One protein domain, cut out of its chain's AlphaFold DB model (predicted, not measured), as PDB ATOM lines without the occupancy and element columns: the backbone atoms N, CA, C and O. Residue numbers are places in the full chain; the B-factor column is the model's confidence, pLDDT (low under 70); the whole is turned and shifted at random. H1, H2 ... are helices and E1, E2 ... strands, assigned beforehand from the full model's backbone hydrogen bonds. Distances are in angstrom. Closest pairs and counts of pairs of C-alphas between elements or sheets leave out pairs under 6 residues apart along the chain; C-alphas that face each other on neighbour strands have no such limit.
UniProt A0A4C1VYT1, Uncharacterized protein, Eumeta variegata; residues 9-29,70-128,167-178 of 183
ATOM      1  N   VAL A   9     114.930  60.530  90.762       84.44
ATOM      2  CA  VAL A   9     114.767  60.590  92.214       84.44
ATOM      3  C   VAL A   9     115.945  61.369  92.797       84.44
ATOM      4  O   VAL A   9     117.101  61.062  92.505       84.44
ATOM      5  N   ILE A  10     115.641  62.398  93.587       84.69
ATOM      6  CA  ILE A  10     116.656  63.209  94.257       84.69
ATOM      7  C   ILE A  10     117.257  62.362  95.391       84.69
ATOM      8  O   ILE A  10     116.493  61.827  96.192       84.69
ATOM      9  N   PRO A  11     118.592  62.220  95.474       87.00
ATOM     10  CA  PRO A  11     119.252  61.497  96.558       87.00
ATOM     11  C   PRO A  11     118.974  62.130  97.928       87.00
ATOM     12  O   PRO A  11     118.966  63.357  98.049       87.00
ATOM     13  N   ASP A  12     118.876  61.307  98.972       85.88
ATOM     14  CA  ASP A  12     118.596  61.750 100.350       85.88
ATOM     15  C   ASP A  12     119.608  62.783 100.879       85.88
ATOM     16  O   ASP A  12     119.257  63.644 101.685       85.88
ATOM     17  N   VAL A  13     120.860  62.726 100.405       85.88
ATOM     18  CA  VAL A  13     121.926  63.687 100.750       85.88
ATOM     19  C   VAL A  13     121.577  65.097 100.267       85.88
ATOM     20  O   VAL A  13     121.828  66.078 100.962       85.88
ATOM     21  N   LEU A  14     120.969  65.208  99.082       84.69
ATOM     22  CA  LEU A  14     120.584  66.493  98.499       84.69
ATOM     23  C   LEU A  14     119.218  66.966  99.008       84.69
ATOM     24  O   LEU A  14     118.988  68.164  99.106       84.69
ATOM     25  N   GLN A  15     118.331  66.046  99.393       86.62
ATOM     26  CA  GLN A  15     116.996  66.380  99.899       86.62
ATOM     27  C   GLN A  15     117.021  67.119 101.252       86.62
ATOM     28  O   GLN A  15     116.067  67.812 101.601       86.62
ATOM     29  N   GLN A  16     118.102  66.973 102.021       85.00
ATOM     30  CA  GLN A  16     118.272  67.588 103.342       85.00
ATOM     31  C   GLN A  16     118.825  69.022 103.304       85.00
ATOM     32  O   GLN A  16     118.928  69.658 104.362       85.00
ATOM     33  N   LEU A  17     119.215  69.516 102.123       84.25
ATOM     34  CA  LEU A  17     119.795  70.843 101.950       84.25
ATOM     35  C   LEU A  17     118.722  71.928 102.078       84.25
ATOM     36  O   LEU A  17     117.614  71.822 101.558       84.25
ATOM     37  N   THR A  18     119.066  73.014 102.760       84.69
ATOM     38  CA  THR A  18     118.280  74.251 102.695       84.69
ATOM     39  C   THR A  18     118.539  74.978 101.368       84.69
ATOM     40  O   THR A  18     119.616  74.820 100.793       84.69
ATOM     41  N   PRO A  19     117.636  75.860 100.896       80.94
ATOM     42  CA  PRO A  19     117.830  76.590  99.636       80.94
ATOM     43  C   PRO A  19     119.136  77.398  99.559       80.94
ATOM     44  O   PRO A  19     119.649  77.675  98.475       80.94
ATOM     45  N   LEU A  20     119.680  77.812 100.707       77.56
ATOM     46  CA  LEU A  20     120.984  78.462 100.768       77.56
ATOM     47  C   LEU A  20     122.133  77.459 100.657       77.56
ATOM     48  O   LEU A  20     123.079  77.715  99.919       77.56
ATOM     49  N   GLU A  21     122.057  76.335 101.370       83.94
ATOM     50  CA  GLU A  21     123.048  75.259 101.271       83.94
ATOM     51  C   GLU A  21     123.113  74.715  99.832       83.94
ATOM     52  O   GLU A  21     124.207  74.559  99.295       83.94
ATOM     53  N   GLU A  22     121.964  74.550  99.163       84.06
ATOM     54  CA  GLU A  22     121.873  74.233  97.727       84.06
ATOM     55  C   GLU A  22     122.560  75.288  96.855       84.06
ATOM     56  O   GLU A  22     123.261  74.963  95.895       84.06
ATOM     57  N   ARG A  23     122.374  76.573  97.183       79.88
ATOM     58  CA  ARG A  23     122.986  77.672  96.436       79.88
ATOM     59  C   ARG A  23     124.505  77.647  96.546       79.88
ATOM     60  O   ARG A  23     125.141  77.893  95.533       79.88
ATOM     61  N   ILE A  24     125.053  77.327  97.718       81.19
ATOM     62  CA  ILE A  24     126.503  77.253  97.969       81.19
ATOM     63  C   ILE A  24     127.156  76.150  97.148       81.19
ATOM     64  O   ILE A  24     128.214  76.357  96.562       81.19
ATOM     65  N   VAL A  25     126.517  74.982  97.074       83.31
ATOM     66  CA  VAL A  25     127.030  73.861  96.273       83.31
ATOM     67  C   VAL A  25     126.707  73.999  94.783       83.31
ATOM     68  O   VAL A  25     127.161  73.186  93.981       83.31
ATOM     69  N   SER A  26     125.933  75.012  94.386       82.25
ATOM     70  CA  SER A  26     125.565  75.226  92.989       82.25
ATOM     71  C   SER A  26     126.788  75.598  92.143       82.25
ATOM     72  O   SER A  26     127.511  76.539  92.489       82.25
ATOM     73  N   PRO A  27     126.955  74.991  90.950       73.62
ATOM     74  CA  PRO A  27     127.988  75.390  89.995       73.62
ATOM     75  C   PRO A  27     127.911  76.865  89.595       73.62
ATOM     76  O   PRO A  27     128.906  77.475  89.214       73.62
ATOM     77  N   ARG A  28     126.700  77.438  89.611       68.88
ATOM     78  CA  ARG A  28     126.450  78.825  89.222       68.88
ATOM     79  C   ARG A  28     125.636  79.516  90.296       68.88
ATOM     80  O   ARG A  28     124.485  79.163  90.557       68.88
ATOM     81  N   HIS A  29     126.224  80.550  90.871       66.81
ATOM     82  CA  HIS A  29     125.541  81.419  91.808       66.81
ATOM     83  C   HIS A  29     124.927  82.604  91.052       66.81
ATOM     84  O   HIS A  29     125.634  83.455  90.518       66.81
ATOM     85  N   SER A  70     127.811  77.634 119.580       49.91
ATOM     86  CA  SER A  70     129.073  76.967 119.228       49.91
ATOM     87  C   SER A  70     128.933  75.459 118.963       49.91
ATOM     88  O   SER A  70     129.548  74.942 118.038       49.91
ATOM     89  N   ASP A  71     128.071  74.746 119.697       50.94
ATOM     90  CA  ASP A  71     127.883  73.290 119.535       50.94
ATOM     91  C   ASP A  71     127.020  72.936 118.322       50.94
ATOM     92  O   ASP A  71     127.034  71.806 117.823       50.94
ATOM     93  N   SER A  72     126.226  73.893 117.842       55.53
ATOM     94  CA  SER A  72     125.344  73.670 116.701       55.53
ATOM     95  C   SER A  72     126.112  73.485 115.388       55.53
ATOM     96  O   SER A  72     125.537  72.961 114.436       55.53
ATOM     97  N   HIS A  73     127.403  73.853 115.351       62.47
ATOM     98  CA  HIS A  73     128.230  73.906 114.140       62.47
ATOM     99  C   HIS A  73     127.526  74.671 113.006       62.47
ATOM    100  O   HIS A  73     127.706  74.347 111.839       62.47
ATOM    101  N   ILE A  74     126.663  75.636 113.336       67.75
ATOM    102  CA  ILE A  74     125.927  76.451 112.371       67.75
ATOM    103  C   ILE A  74     126.656  77.777 112.235       67.75
ATOM    104  O   ILE A  74     126.903  78.446 113.233       67.75
ATOM    105  N   ILE A  75     126.944  78.169 110.999       73.50
ATOM    106  CA  ILE A  75     127.732  79.364 110.694       73.50
ATOM    107  C   ILE A  75     126.857  80.352 109.941       73.50
ATOM    108  O   ILE A  75     125.996  79.959 109.149       73.50
ATOM    109  N   THR A  76     127.041  81.640 110.219       75.69
ATOM    110  CA  THR A  76     126.284  82.694 109.548       75.69
ATOM    111  C   THR A  76     127.019  83.102 108.276       75.69
ATOM    112  O   THR A  76     128.169  83.531 108.307       75.69
ATOM    113  N   LEU A  77     126.343  82.978 107.138       73.31
ATOM    114  CA  LEU A  77     126.807  83.476 105.853       73.31
ATOM    115  C   LEU A  77     126.180  84.833 105.567       73.31
ATOM    116  O   LEU A  77     124.954  84.964 105.510       73.31
ATOM    117  N   VAL A  78     127.028  85.832 105.330       78.62
ATOM    118  CA  VAL A  78     126.616  87.145 104.836       78.62
ATOM    119  C   VAL A  78     126.823  87.182 103.326       78.62
ATOM    120  O   VAL A  78     127.939  87.271 102.812       78.62
ATOM    121  N   LEU A  79     125.715  87.167 102.594       71.00
ATOM    122  CA  LEU A  79     125.692  87.374 101.153       71.00
ATOM    123  C   LEU A  79     125.647  88.870 100.838       71.00
ATOM    124  O   LEU A  79     124.618  89.524 101.042       71.00
ATOM    125  N   LYS A  80     126.743  89.407 100.294       76.06
ATOM    126  CA  LYS A  80     126.826  90.802  99.844       76.06
ATOM    127  C   LYS A  80     126.793  90.885  98.316       76.06
ATOM    128  O   LYS A  80     127.251  89.990  97.613       76.06
ATOM    129  N   ARG A  81     126.244  91.983  97.779       65.06
ATOM    130  CA  ARG A  81     126.300  92.283  96.330       65.06
ATOM    131  C   ARG A  81     127.688  92.791  95.907       65.06
ATOM    132  O   ARG A  81     128.094  92.536  94.780       65.06
ATOM    133  N   LYS A  82     128.381  93.502  96.799       69.00
ATOM    134  CA  LYS A  82     129.775  93.956  96.689       69.00
ATOM    135  C   LYS A  82     130.423  93.850  98.068       69.00
ATOM    136  O   LYS A  82     129.712  94.048  99.055       69.00
ATOM    137  N   MET A  83     131.730  93.605  98.150       71.38
ATOM    138  CA  MET A  83     132.408  93.501  99.450       71.38
ATOM    139  C   MET A  83     132.358  94.814 100.241       71.38
ATOM    140  O   MET A  83     132.188  94.771 101.456       71.38
ATOM    141  N   CYS A  84     132.354  95.967  99.552       66.50
ATOM    142  CA  CYS A  84     132.259  97.303 100.166       66.50
ATOM    143  C   CYS A  84     130.954  97.568 100.949       66.50
ATOM    144  O   CYS A  84     130.835  98.589 101.623       66.50
ATOM    145  N   TYR A  85     129.931  96.715 100.824       67.81
ATOM    146  CA  TYR A  85     128.654  96.946 101.495       67.81
ATOM    147  C   TYR A  85     128.706  96.508 102.959       67.81
ATOM    148  O   TYR A  85     129.084  95.384 103.276       67.81
ATOM    149  N   LYS A  86     128.268  97.391 103.862       70.94
ATOM    150  CA  LYS A  86     128.211  97.105 105.306       70.94
ATOM    151  C   LYS A  86     127.161  96.044 105.635       70.94
ATOM    152  O   LYS A  86     127.406  95.147 106.432       70.94
ATOM    153  N   HIS A  87     126.022  96.091 104.948       70.25
ATOM    154  CA  HIS A  87     124.911  95.172 105.174       70.25
ATOM    155  C   HIS A  87     124.767  94.171 104.026       70.25
ATOM    156  O   HIS A  87     124.907  94.509 102.848       70.25
ATOM    157  N   GLY A  88     124.462  92.926 104.380       67.75
ATOM    158  CA  GLY A  88     124.203  91.834 103.451       67.75
ATOM    159  C   GLY A  88     123.110  90.925 103.990       67.75
ATOM    160  O   GLY A  88     122.682  91.055 105.138       67.75
ATOM    161  N   ARG A  89     122.633  90.001 103.159       69.38
ATOM    162  CA  ARG A  89     121.640  89.020 103.597       69.38
ATOM    163  C   ARG A  89     122.334  87.981 104.472       69.38
ATOM    164  O   ARG A  89     123.191  87.261 103.967       69.38
ATOM    165  N   GLN A  90     121.962  87.928 105.746       72.06
ATOM    166  CA  GLN A  90     122.495  86.976 106.716       72.06
ATOM    167  C   GLN A  90     121.605  85.745 106.786       72.06
ATOM    168  O   GLN A  90     120.408  85.851 107.049       72.06
ATOM    169  N   GLU A  91     122.183  84.577 106.553       73.94
ATOM    170  CA  GLU A  91     121.478  83.306 106.655       73.94
ATOM    171  C   GLU A  91     122.414  82.249 107.261       73.94
ATOM    172  O   GLU A  91     123.630  82.293 107.088       73.94
ATOM    173  N   ARG A  92     121.847  81.309 108.014       80.00
ATOM    174  CA  ARG A  92     122.594  80.293 108.767       80.00
ATOM    175  C   ARG A  92     122.747  79.013 107.942       80.00
ATOM    176  O   ARG A  92     121.767  78.553 107.361       80.00
ATOM    177  N   ILE A  93     123.939  78.419 107.934       81.19
ATOM    178  CA  ILE A  93     124.249  77.171 107.214       81.19
ATOM    179  C   ILE A  93     124.861  76.105 108.108       81.19
ATOM    180  O   ILE A  93     125.485  76.426 109.116       81.19
ATOM    181  N   ARG A  94     124.733  74.833 107.704       85.25
ATOM    182  CA  ARG A  94     125.410  73.689 108.327       85.25
ATOM    183  C   ARG A  94     126.573  73.214 107.437       85.25
ATOM    184  O   ARG A  94     126.358  72.434 106.506       85.25
ATOM    185  N   PRO A  95     127.822  73.592 107.750       79.44
ATOM    186  CA  PRO A  95     129.044  73.174 107.061       79.44
ATOM    187  C   PRO A  95     129.165  71.675 106.800       79.44
ATOM    188  O   PRO A  95     129.679  71.251 105.769       79.44
ATOM    189  N   ALA A  96     128.742  70.851 107.761       82.06
ATOM    190  CA  ALA A  96     128.870  69.402 107.667       82.06
ATOM    191  C   ALA A  96     128.064  68.841 106.485       82.06
ATOM    192  O   ALA A  96     128.605  68.084 105.684       82.06
ATOM    193  N   ILE A  97     126.818  69.290 106.336       84.50
ATOM    194  CA  ILE A  97     125.903  68.827 105.287       84.50
ATOM    195  C   ILE A  97     126.307  69.402 103.930       84.50
ATOM    196  O   ILE A  97     126.276  68.693 102.928       84.50
ATOM    197  N   VAL A  98     126.787  70.648 103.899       84.44
ATOM    198  CA  VAL A  98     127.339  71.252 102.676       84.44
ATOM    199  C   VAL A  98     128.561  70.473 102.180       84.44
ATOM    200  O   VAL A  98     128.656  70.187 100.990       84.44
ATOM    201  N   ARG A  99     129.477  70.070 103.075       85.38
ATOM    202  CA  ARG A  99     130.646  69.251 102.707       85.38
ATOM    203  C   ARG A  99     130.245  67.880 102.173       85.38
ATOM    204  O   ARG A  99     130.818  67.426 101.187       85.38
ATOM    205  N   GLU A 100     129.278  67.225 102.809       87.38
ATOM    206  CA  GLU A 100     128.768  65.927 102.361       87.38
ATOM    207  C   GLU A 100     128.126  66.024 100.970       87.38
ATOM    208  O   GLU A 100     128.480  65.266 100.063       87.38
ATOM    209  N   ALA A 101     127.265  67.024 100.764       87.06
ATOM    210  CA  ALA A 101     126.648  67.297  99.473       87.06
ATOM    211  C   ALA A 101     127.682  67.638  98.391       87.06
ATOM    212  O   ALA A 101     127.602  67.114  97.282       87.06
ATOM    213  N   ALA A 102     128.689  68.458  98.704       86.25
ATOM    214  CA  ALA A 102     129.749  68.819  97.765       86.25
ATOM    215  C   ALA A 102     130.568  67.595  97.317       86.25
ATOM    216  O   ALA A 102     130.815  67.427  96.122       86.25
ATOM    217  N   LYS A 103     130.921  66.693  98.244       88.06
ATOM    218  CA  LYS A 103     131.622  65.436  97.922       88.06
ATOM    219  C   LYS A 103     130.813  64.547  96.981       88.06
ATOM    220  O   LYS A 103     131.382  63.955  96.067       88.06
ATOM    221  N   TYR A 104     129.501  64.474  97.186       88.75
ATOM    222  CA  TYR A 104     128.603  63.747  96.294       88.75
ATOM    223  C   TYR A 104     128.518  64.411  94.909       88.75
ATOM    224  O   TYR A 104     128.655  63.746  93.881       88.75
ATOM    225  N   LEU A 105     128.342  65.733  94.865       86.81
ATOM    226  CA  LEU A 105     128.140  66.479  93.623       86.81
ATOM    227  C   LEU A 105     129.359  66.440  92.699       86.81
ATOM    228  O   LEU A 105     129.186  66.259  91.498       86.81
ATOM    229  N   VAL A 106     130.577  66.493  93.236       87.62
ATOM    230  CA  VAL A 106     131.827  66.397  92.454       87.62
ATOM    231  C   VAL A 106     131.931  65.075  91.674       87.62
ATOM    232  O   VAL A 106     132.582  65.004  90.632       87.62
ATOM    233  N   GLN A 107     131.248  64.017  92.119       87.00
ATOM    234  CA  GLN A 107     131.229  62.728  91.425       87.00
ATOM    235  C   GLN A 107     130.234  62.680  90.253       87.00
ATOM    236  O   GLN A 107     130.345  61.790  89.402       87.00
ATOM    237  N   THR A 108     129.283  63.615  90.185       87.25
ATOM    238  CA  THR A 108     128.249  63.657  89.142       87.25
ATOM    239  C   THR A 108     128.808  64.112  87.792       87.25
ATOM    240  O   THR A 108     129.802  64.835  87.717       87.25
ATOM    241  N   GLU A 109     128.165  63.684  86.701       85.88
ATOM    242  CA  GLU A 109     128.598  63.996  85.329       85.88
ATOM    243  C   GLU A 109     128.657  65.508  85.074       85.88
ATOM    244  O   GLU A 109     129.655  66.000  84.557       85.88
ATOM    245  N   LEU A 110     127.664  66.264  85.558       85.06
ATOM    246  CA  LEU A 110     127.592  67.719  85.392       85.06
ATOM    247  C   LEU A 110     128.808  68.455  85.979       85.06
ATOM    248  O   LEU A 110     129.336  69.385  85.370       85.06
ATOM    249  N   PHE A 111     129.254  68.064  87.175       84.38
ATOM    250  CA  PHE A 111     130.390  68.713  87.837       84.38
ATOM    251  C   PHE A 111     131.721  68.324  87.190       84.38
ATOM    252  O   PHE A 111     132.620  69.161  87.100       84.38
ATOM    253  N   LYS A 112     131.820  67.091  86.677       85.00
ATOM    254  CA  LYS A 112     132.971  66.627  85.893       85.00
ATOM    255  C   LYS A 112     133.098  67.382  84.574       85.00
ATOM    256  O   LYS A 112     134.190  67.826  84.243       85.00
ATOM    257  N   GLU A 113     131.996  67.584  83.853       87.38
ATOM    258  CA  GLU A 113     131.975  68.370  82.609       87.38
ATOM    259  C   GLU A 113     132.422  69.821  82.826       87.38
ATOM    260  O   GLU A 113     133.120  70.398  81.992       87.38
ATOM    261  N   LEU A 114     132.054  70.407  83.968       80.00
ATOM    262  CA  LEU A 114     132.443  71.763  84.356       80.00
ATOM    263  C   LEU A 114     133.852  71.842  84.976       80.00
ATOM    264  O   LEU A 114     134.282  72.939  85.327       80.00
ATOM    265  N   ASN A 115     134.574  70.720  85.091       82.81
ATOM    266  CA  ASN A 115     135.893  70.601  85.729       82.81
ATOM    267  C   ASN A 115     135.943  71.181  87.157       82.81
ATOM    268  O   ASN A 115     136.941  71.779  87.564       82.81
ATOM    269  N   ILE A 116     134.861  71.022  87.923       82.69
ATOM    270  CA  ILE A 116     134.777  71.506  89.304       82.69
ATOM    271  C   ILE A 116     135.467  70.492  90.220       82.69
ATOM    272  O   ILE A 116     135.111  69.313  90.236       82.69
ATOM    273  N   THR A 117     136.454  70.951  90.988       83.75
ATOM    274  CA  THR A 117     137.191  70.133  91.961       83.75
ATOM    275  C   THR A 117     136.703  70.407  93.381       83.75
ATOM    276  O   THR A 117     136.147  71.468  93.665       83.75
ATOM    277  N   TYR A 118     136.863  69.422  94.268       81.56
ATOM    278  CA  TYR A 118     136.593  69.595  95.693       81.56
ATOM    279  C   TYR A 118     137.826  70.192  96.372       81.56
ATOM    280  O   TYR A 118     138.918  69.650  96.214       81.56
ATOM    281  N   ASP A 119     137.641  71.272  97.128       78.06
ATOM    282  CA  ASP A 119     138.685  71.822  97.989       78.06
ATOM    283  C   ASP A 119     138.545  71.247  99.406       78.06
ATOM    284  O   ASP A 119     137.578  71.530 100.119       78.06
ATOM    285  N   ASP A 120     139.508  70.412  99.804       74.38
ATOM    286  CA  ASP A 120     139.593  69.844 101.154       74.38
ATOM    287  C   ASP A 120     140.017  70.895 102.199       74.38
ATOM    288  O   ASP A 120     139.791  70.692 103.393       74.38
ATOM    289  N   ASN A 121     140.594  72.023 101.766       70.19
ATOM    290  CA  ASN A 121     141.068  73.104 102.627       70.19
ATOM    291  C   ASN A 121     140.018  74.204 102.839       70.19
ATOM    292  O   ASN A 121     140.367  75.329 103.191       70.19
ATOM    293  N   TRP A 122     138.728  73.893 102.668       67.12
ATOM    294  CA  TRP A 122     137.652  74.753 103.158       67.12
ATOM    295  C   TRP A 122     137.640  74.740 104.699       67.12
ATOM    296  O   TRP A 122     136.818  74.084 105.346       67.12
ATOM    297  N   ALA A 123     138.632  75.415 105.274       56.56
ATOM    298  CA  ALA A 123     138.782  75.688 106.687       56.56
ATOM    299  C   ALA A 123     137.985  76.948 107.036       56.56
ATOM    300  O   ALA A 123     137.890  77.892 106.251       56.56
ATOM    301  N   TYR A 124     137.369  76.919 108.212       56.25
ATOM    302  CA  TYR A 124     136.792  78.102 108.827       56.25
ATOM    303  C   TYR A 124     137.938  78.828 109.514       56.25
ATOM    304  O   TYR A 124     138.455  78.318 110.505       56.25
ATOM    305  N   ASP A 125     138.370  79.958 108.961       47.62
ATOM    306  CA  ASP A 125     139.249  80.853 109.700       47.62
ATOM    307  C   ASP A 125     138.379  81.575 110.740       47.62
ATOM    308  O   ASP A 125     137.513  82.380 110.400       47.62
ATOM    309  N   ASP A 126     138.582  81.228 112.014       44.31
ATOM    310  CA  ASP A 126     137.970  81.890 113.179       44.31
ATOM    311  C   ASP A 126     138.498  83.328 113.370       44.31
ATOM    312  O   ASP A 126     138.023  84.064 114.239       44.31
ATOM    313  N   GLU A 127     139.485  83.746 112.573       40.50
ATOM    314  CA  GLU A 127     140.039  85.095 112.598       40.50
ATOM    315  C   GLU A 127     139.081  86.053 111.885       40.50
ATOM    316  O   GLU A 127     139.199  86.371 110.703       40.50
ATOM    317  N   VAL A 128     138.096  86.522 112.649       44.56
ATOM    318  CA  VAL A 128     137.452  87.805 112.396       44.56
ATOM    319  C   VAL A 128     138.576  88.836 112.332       44.56
ATOM    320  O   VAL A 128     139.215  89.111 113.349       44.56
ATOM    321  N   VAL A 167     131.326  83.097 114.089       54.00
ATOM    322  CA  VAL A 167     132.122  83.072 112.852       54.00
ATOM    323  C   VAL A 167     131.227  83.492 111.683       54.00
ATOM    324  O   VAL A 167     130.176  82.884 111.440       54.00
ATOM    325  N   VAL A 168     131.625  84.535 110.952       59.66
ATOM    326  CA  VAL A 168     130.863  85.082 109.824       59.66
ATOM    327  C   VAL A 168     131.675  84.972 108.542       59.66
ATOM    328  O   VAL A 168     132.680  85.652 108.369       59.66
ATOM    329  N   ILE A 169     131.188  84.179 107.587       63.34
ATOM    330  CA  ILE A 169     131.765  84.151 106.240       63.34
ATOM    331  C   ILE A 169     131.061  85.201 105.384       63.34
ATOM    332  O   ILE A 169     129.835  85.184 105.232       63.34
ATOM    333  N   THR A 170     131.837  86.099 104.779       61.72
ATOM    334  CA  THR A 170     131.335  87.089 103.820       61.72
ATOM    335  C   THR A 170     131.709  86.677 102.402       61.72
ATOM    336  O   THR A 170     132.873  86.414 102.123       61.72
ATOM    337  N   MET A 171     130.737  86.650 101.485       60.59
ATOM    338  CA  MET A 171     131.004  86.356 100.071       60.59
ATOM    339  C   MET A 171     130.276  87.314  99.119       60.59
ATOM    340  O   MET A 171     129.079  87.574  99.280       60.59
ATOM    341  N   ALA A 172     130.992  87.792  98.088       68.75
ATOM    342  CA  ALA A 172     130.459  88.602  96.983       68.75
ATOM    343  C   ALA A 172     130.905  88.074  95.595       68.75
ATOM    344  O   ALA A 172     131.689  88.711  94.896       68.75
ATOM    345  N   PRO A 173     130.382  86.927  95.129       55.91
ATOM    346  CA  PRO A 173     130.893  86.253  93.924       55.91
ATOM    347  C   PRO A 173     130.606  86.959  92.581       55.91
ATOM    348  O   PRO A 173     130.984  86.451  91.531       55.91
ATOM    349  N   GLY A 174     129.915  88.105  92.595       53.88
ATOM    350  CA  GLY A 174     129.694  88.963  91.422       53.88
ATOM    351  C   GLY A 174     130.648  90.161  91.331       53.88
ATOM    352  O   GLY A 174     130.433  91.049  90.507       53.88
ATOM    353  N   GLU A 175     131.654  90.239  92.201       56.94
ATOM    354  CA  GLU A 175     132.620  91.334  92.224       56.94
ATOM    355  C   GLU A 175     133.599  91.254  91.041       56.94
ATOM    356  O   GLU A 175     134.087  90.187  90.683       56.94
ATOM    357  N   GLY A 176     133.848  92.392  90.384       56.44
ATOM    358  CA  GLY A 176     134.785  92.488  89.255       56.44
ATOM    359  C   GLY A 176     134.269  91.986  87.899       56.44
ATOM    360  O   GLY A 176     134.937  92.204  86.890       56.44
ATOM    361  N   VAL A 177     133.079  91.376  87.826       56.16
ATOM    362  CA  VAL A 177     132.483  90.948  86.548       56.16
ATOM    363  C   VAL A 177     131.614  92.078  85.978       56.16
ATOM    364  O   VAL A 177     130.642  92.479  86.625       56.16
ATOM    365  N   PRO A 178     131.915  92.615  84.778       47.56
ATOM    366  CA  PRO A 178     131.060  93.614  84.152       47.56
ATOM    367  C   PRO A 178     129.691  93.001  83.843       47.56
ATOM    368  O   PRO A 178     129.585  91.885  83.333       47.56
TER     369      PRO A 178
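Overview. This is residues 9 to 29, 70 to 128 and 167 to 178 of the 183 residues of an uncharacterized protein of Eumeta variegata (UniProt A0A4C1VYT1). A small three-stranded sheet, E2 E1 E3, forms one part of the model, and a loose cluster of short helices round H3 forms the other; H2 sits between them, grazing the sheet. H1 packs on H3, H4 lies near the far end of H3, and the unnamed stretch 114 to 128 leads from H4 back to the sheet's side of the model. The printed part has 92 residues, with four named helices and three named strands in the order H1 H2 E1 E2 H3 H4 E3; the sheet is mixed. The class is mixed, helices and strands, though under half of the residues are in named elements. The whole is only just compact, close to loose, with a radius of gyration of the C-alphas of 14.2 A and spans of 40 by 40 by 24 A.

Arrangement. H1, residues 12 to 15, touches H3, residues 95 to 106, which meets it with residues 97 to 101 alone; the closest C-alphas are those of Val 13 and Ala 101, 6.1 A apart. H2, residues 19 to 25, touches H3 at a steep tilt of 55 degrees, the same way, with the C-alphas of Val 25 and Ala 102 closest at 5.9 A. With its residues 19 to 24, H2 only grazes the sheet of E2, residues 89 to 93, E1, residues 75 to 79, and E3, residues 168 to 171; the closest C-alphas of H2 and E2 are those of Glu 21 and Ile 93, 6.4 A apart. E1 and E2 form a hairpin, antiparallel at 148 degrees, with N 77 and O 91 within hydrogen-bond range at 2.8 A. E1 and E3 are parallel at 30 degrees, with N 78 and O 169 at 2.9 A. H4, residues 109 to 113, is close to H3 but not clearly touching, with Leu 105 and Phe 111 having the closest C-alphas, 6.6 A apart. H2, H3 and H4 have every O i to N i+4 pair within hydrogen-bond range; H1 is too short for such a pair.

Along the chain. H1 begins at C-alpha 12, (118.596, 61.750, 100.350). H2 is 10.2 A long, E1 12.6 A, E2 12.7 A and H3 16.3 A. H1 measures 4.9 A, H4 6.2 A and E3 9.8 A, ending at C-alpha 171, (131.004, 86.356, 100.071).

Size, cuts and confidence. The C-alphas of Val 9 and Cys 84 are the two farthest apart, 41.4 A. Residues 30 to 69 and 129 to 166 are not printed; the C-alpha gaps across these cuts are 28.0 A and 7.1 A. Of the links that are printed whole, none is long. The mean pLDDT of the printed part is 73.7, and 32 residues are under 70, among them 122 to 128 and 167 to 178.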